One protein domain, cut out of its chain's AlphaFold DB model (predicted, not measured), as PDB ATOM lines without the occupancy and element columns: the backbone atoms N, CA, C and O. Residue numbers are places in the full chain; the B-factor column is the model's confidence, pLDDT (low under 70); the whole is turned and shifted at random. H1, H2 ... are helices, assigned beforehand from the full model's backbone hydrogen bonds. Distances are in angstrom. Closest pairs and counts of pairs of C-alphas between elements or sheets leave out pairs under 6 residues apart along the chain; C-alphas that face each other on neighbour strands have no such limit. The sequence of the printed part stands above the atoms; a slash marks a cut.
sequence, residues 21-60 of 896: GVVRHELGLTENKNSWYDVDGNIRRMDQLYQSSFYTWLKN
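This is residues 21 to 60 of the 896 residues of an uncharacterized protein of Smittium megazygosporum (UniProt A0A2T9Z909). A helical hairpin, the longer H2 with the short H3 folded back on it, forms one end of the model, and a small helix, H1, stands off from it at the far end of a long looping link, residues 27 to 38. Residues 22 to 28 and 32 to 38 stand free. The printed part has 40 residues with three named helices, in the order H1, H2, H3, and no named strand; its class is all helix. It is only just loose, close to compact, with a radius of gyration of the C-alphas of 11.1 A, and its outline is flat, spanning 31 by 20 by 11 A.

H1, residues 21 to 26, is apart from both H2, residues 39 to 50, and H3, residues 54 to 59. H2 and H3 touch, and their closest C-alphas, those of Ile 43 and Tyr 55, are 5.9 A apart. They run opposite ways at a steep tilt of 40 degrees and form a helical hairpin. In H1, H2 and H3 every O i to N i+4 pair is within hydrogen-bond range.

H1 begins at C-alpha 21, (263.999, 259.201, 229.270), and is 8.9 A long from first to last C-alpha. H2, the longest helix with 12 residues, begins at C-alpha 39, (266.910, 272.380, 220.408), and measures 16.4 A. H3 measures 8.2 A and ends at C-alpha 59, (260.445, 279.773, 213.199).

The two C-alphas farthest apart are those of His 25 and Asn 60, at 31.4 A. The printed part has no cut. The link from H1 to H2, with 12 residues, is long, and that from H2 to H3, with 3 residues, is tight. The mean pLDDT of the printed part is 84.5; residues 21 to 31 are under 70, and the mean of H1 is 54.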
ATOM      1  N   GLY A  21     262.983 260.153 229.715       50.81
ATOM      2  CA  GLY A  21     263.999 259.201 229.270       50.81
ATOM      3  C   GLY A  21     263.441 257.958 228.567       50.81
ATOM      4  O   GLY A  21     264.146 257.391 227.735       50.81
ATOM      5  N   VAL A  22     262.187 257.558 228.824       48.28
ATOM      6  CA  VAL A  22     261.593 256.333 228.242       48.28
ATOM      7  C   VAL A  22     261.598 256.375 226.707       48.28
ATOM      8  O   VAL A  22     262.165 255.488 226.073       48.28
ATOM      9  N   VAL A  23     261.076 257.450 226.105       56.56
ATOM     10  CA  VAL A  23     261.038 257.628 224.636       56.56
ATOM     11  C   VAL A  23     262.449 257.768 224.043       56.56
ATOM     12  O   VAL A  23     262.719 257.360 222.914       56.56
ATOM     13  N   ARG A  24     263.393 258.322 224.812       54.34
ATOM     14  CA  ARG A  24     264.784 258.534 224.376       54.34
ATOM     15  C   ARG A  24     265.571 257.223 224.329       54.34
ATOM     16  O   ARG A  24     266.406 257.049 223.441       54.34
ATOM     17  N   HIS A  25     265.280 256.304 225.250       57.22
ATOM     18  CA  HIS A  25     265.961 255.017 225.357       57.22
ATOM     19  C   HIS A  25     265.560 254.037 224.236       57.22
ATOM     20  O   HIS A  25     266.388 253.224 223.823       57.22
ATOM     21  N   GLU A  26     264.339 254.135 223.695       58.81
ATOM     22  CA  GLU A  26     263.919 253.362 222.509       58.81
ATOM     23  C   GLU A  26     264.593 253.852 221.218       58.81
ATOM     24  O   GLU A  26     264.951 253.049 220.359       58.81
ATOM     25  N   LEU A  27     264.856 255.159 221.100       63.56
ATOM     26  CA  LEU A  27     265.540 255.762 219.945       63.56
ATOM     27  C   LEU A  27     267.070 255.561 219.943       63.56
ATOM     28  O   LEU A  27     267.762 256.132 219.100       63.56
ATOM     29  N   GLY A  28     267.623 254.798 220.894       62.91
ATOM     30  CA  GLY A  28     269.068 254.558 221.011       62.91
ATOM     31  C   GLY A  28     269.895 255.818 221.303       62.91
ATOM     32  O   GLY A  28     271.117 255.807 221.138       62.91
ATOM     33  N   LEU A  29     269.248 256.912 221.725       63.34
ATOM     34  CA  LEU A  29     269.910 258.173 222.035       63.34
ATOM     35  C   LEU A  29     270.673 258.019 223.353       63.34
ATOM     36  O   LEU A  29     270.085 258.045 224.433       63.34
ATOM     37  N   THR A  30     271.993 257.858 223.255       59.97
ATOM     38  CA  THR A  30     272.890 257.794 224.415       59.97
ATOM     39  C   THR A  30     272.662 258.989 225.342       59.97
ATOM     40  O   THR A  30     272.435 260.107 224.874       59.97
ATOM     41  N   GLU A  31     272.714 258.764 226.664       65.06
ATOM     42  CA  GLU A  31     272.368 259.756 227.698       65.06
ATOM     43  C   GLU A  31     273.380 260.913 227.825       65.06
ATOM     44  O   GLU A  31     273.965 261.186 228.880       65.06
ATOM     45  N   ASN A  32     273.551 261.678 226.752       78.50
ATOM     46  CA  ASN A  32     274.082 263.022 226.825       78.50
ATOM     47  C   ASN A  32     273.108 263.867 227.654       78.50
ATOM     48  O   ASN A  32     272.073 264.334 227.172       78.50
ATOM     49  N   LYS A  33     273.479 264.101 228.919       77.75
ATOM     50  CA  LYS A  33     272.752 264.923 229.913       77.75
ATOM     51  C   LYS A  33     272.481 266.364 229.444       77.75
ATOM     52  O   LYS A  33     271.652 267.070 230.014       77.75
ATOM     53  N   ASN A  34     273.144 266.756 228.358       83.50
ATOM     54  CA  ASN A  34     273.046 268.035 227.668       83.50
ATOM     55  C   ASN A  34     272.166 267.983 226.396       83.50
ATOM     56  O   ASN A  34     272.161 268.940 225.631       83.50
ATOM     57  N   SER A  35     271.405 266.909 226.149       85.88
ATOM     58  CA  SER A  35     270.535 266.774 224.959       85.88
ATOM     59  C   SER A  35     269.536 267.923 224.777       85.88
ATOM     60  O   SER A  35     269.182 268.245 223.652       85.88
ATOM     61  N   TRP A  36     269.129 268.588 225.862       89.81
ATOM     62  CA  TRP A  36     268.244 269.758 225.837       89.81
ATOM     63  C   TRP A  36     268.896 271.045 225.293       89.81
ATOM     64  O   TRP A  36     268.176 272.002 225.007       89.81
ATOM     65  N   TYR A  37     270.227 271.092 225.144       93.44
ATOM     66  CA  TYR A  37     270.903 272.219 224.493       93.44
ATOM     67  C   TYR A  37     270.687 272.211 222.971       93.44
ATOM     68  O   TYR A  37     270.512 273.278 222.381       93.44
ATOM     69  N   ASP A  38     270.647 271.028 222.346       95.19
ATOM     70  CA  ASP A  38     270.387 270.849 220.910       95.19
ATOM     71  C   ASP A  38     268.884 270.934 220.601       95.19
ATOM     72  O   ASP A  38     268.214 269.954 220.280       95.19
ATOM     73  N   VAL A  39     268.319 272.132 220.749       95.69
ATOM     74  CA  VAL A  39     266.910 272.380 220.408       95.69
ATOM     75  C   VAL A  39     266.679 272.123 218.915       95.69
ATOM     76  O   VAL A  39     265.691 271.493 218.559       95.69
ATOM     77  N   ASP A  40     267.616 272.522 218.052       96.94
ATOM     78  CA  ASP A  40     267.489 272.416 216.595       96.94
ATOM     79  C   ASP A  40     267.349 270.959 216.121       96.94
ATOM     80  O   ASP A  40     266.362 270.607 215.468       96.94
ATOM     81  N   GLY A  41     268.282 270.087 216.517       96.25
ATOM     82  CA  GLY A  41     268.247 268.664 216.190       96.25
ATOM     83  C   GLY A  41     267.068 267.929 216.829       96.25
ATOM     84  O   GLY A  41     266.524 267.006 216.222       96.25
ATOM     85  N   ASN A  42     266.608 268.354 218.010       95.75
ATOM     86  CA  ASN A  42     265.419 267.779 218.645       95.75
ATOM     87  C   ASN A  42     264.115 268.167 217.931       95.75
ATOM     88  O   ASN A  42     263.299 267.281 217.674       95.75
ATOM     89  N   ILE A  43     263.920 269.439 217.555       96.56
ATOM     90  CA  ILE A  43     262.738 269.858 216.781       96.56
ATOM     91  C   ILE A  43     262.729 269.160 215.410       96.56
ATOM     92  O   ILE A  43     261.718 268.566 215.045       96.56
ATOM     93  N   ARG A  44     263.862 269.122 214.688       97.12
ATOM     94  CA  ARG A  44     263.951 268.408 213.395       97.12
ATOM     95  C   ARG A  44     263.682 266.907 213.518       97.12
ATOM     96  O   ARG A  44     263.086 266.325 212.615       97.12
ATOM     97  N   ARG A  45     264.085 266.271 214.623       95.94
ATOM     98  CA  ARG A  45     263.769 264.858 214.883       95.94
ATOM     99  C   ARG A  45     262.274 264.653 215.135       95.94
ATOM    100  O   ARG A  45     261.732 263.661 214.663       95.94
ATOM    101  N   MET A  46     261.589 265.582 215.805       95.44
ATOM    102  CA  MET A  46     260.125 265.532 215.933       95.44
ATOM    103  C   MET A  46     259.415 265.746 214.590       95.44
ATOM    104  O   MET A  46     258.469 265.019 214.300       95.44
ATOM    105  N   ASP A  47     259.893 266.658 213.740       97.81
ATOM    106  CA  ASP A  47     259.361 266.833 212.378       97.81
ATOM    107  C   ASP A  47     259.464 265.540 211.558       97.81
ATOM    108  O   ASP A  47     258.499 265.137 210.910       97.81
ATOM    109  N   GLN A  48     260.595 264.833 211.655       97.38
ATOM    110  CA  GLN A  48     260.798 263.529 211.013       97.38
ATOM    111  C   GLN A  48     259.907 262.421 211.600       97.38
ATOM    112  O   GLN A  48     259.321 261.652 210.842       97.38
ATOM    113  N   LEU A  49     259.795 262.332 212.931       96.88
ATOM    114  CA  LEU A  49     259.018 261.289 213.619       96.88
ATOM    115  C   LEU A  49     257.503 261.439 213.418       96.88
ATOM    116  O   LEU A  49     256.806 260.437 213.281       96.88
ATOM    117  N   TYR A  50     256.998 262.675 213.393       97.06
ATOM    118  CA  TYR A  50     255.566 262.977 213.295       97.06
ATOM    119  C   TYR A  50     255.127 263.470 211.907       97.06
ATOM    120  O   TYR A  50     253.968 263.838 211.741       97.06
ATOM    121  N   GLN A  51     256.033 263.485 210.919       97.12
ATOM    122  CA  GLN A  51     255.803 264.003 209.558       97.12
ATOM    123  C   GLN A  51     255.217 265.430 209.563       97.12
ATOM    124  O   GLN A  51     254.297 265.762 208.818       97.12
ATOM    125  N   SER A  52     255.759 266.262 210.453       97.38
ATOM    126  CA  SER A  52     255.271 267.602 210.788       97.38
ATOM    127  C   SER A  52     256.269 268.686 210.364       97.38
ATOM    128  O   SER A  52     257.354 268.403 209.861       97.38
ATOM    129  N   SER A  53     255.891 269.946 210.564       97.25
ATOM    130  CA  SER A  53     256.686 271.137 210.246       97.25
ATOM    131  C   SER A  53     256.820 272.078 211.451       97.25
ATOM    132  O   SER A  53     256.820 273.303 211.304       97.25
ATOM    133  N   PHE A  54     256.953 271.515 212.658       97.50
ATOM    134  CA  PHE A  54     257.160 272.258 213.900       97.50
ATOM    135  C   PHE A  54     258.372 273.189 213.814       97.50
ATOM    136  O   PHE A  54     258.289 274.292 214.348       97.50
ATOM    137  N   TYR A  55     259.456 272.818 213.116       97.69
ATOM    138  CA  TYR A  55     260.586 273.724 212.878       97.69
ATOM    139  C   TYR A  55     260.130 275.013 212.185       97.69
ATOM    140  O   TYR A  55     260.355 276.109 212.696       97.69
ATOM    141  N   THR A  56     259.455 274.882 211.043       97.88
ATOM    142  CA  THR A  56     258.999 276.013 210.223       97.88
ATOM    143  C   THR A  56     257.908 276.815 210.933       97.88
ATOM    144  O   THR A  56     257.928 278.044 210.896       97.88
ATOM    145  N   TRP A  57     256.986 276.140 211.627       98.12
ATOM    146  CA  TRP A  57     255.924 276.793 212.392       98.12
ATOM    147  C   TRP A  57     256.477 277.585 213.583       98.12
ATOM    148  O   TRP A  57     256.106 278.742 213.760       98.12
ATOM    149  N   LEU A  58     257.407 277.009 214.355       97.94
ATOM    150  CA  LEU A  58     258.084 277.711 215.449       97.94
ATOM    151  C   LEU A  58     258.958 278.859 214.936       97.94
ATOM    152  O   LEU A  58     259.091 279.859 215.630       97.94
ATOM    153  N   LYS A  59     259.557 278.739 213.744       97.56
ATOM    154  CA  LYS A  59     260.445 279.773 213.199       97.56
ATOM    155  C   LYS A  59     259.747 280.953 212.532       97.56
ATOM    156  O   LYS A  59     260.391 281.992 212.404       97.56
ATOM    157  N   ASN A  60     258.481 280.837 212.136       98.06
ATOM    158  CA  ASN A  60     257.741 281.962 211.569       98.06
ATOM    159  C   ASN A  60     257.389 282.995 212.659       98.06
ATOM    160  O   ASN A  60     256.586 282.713 213.547       98.06
TER     161      ASN A  60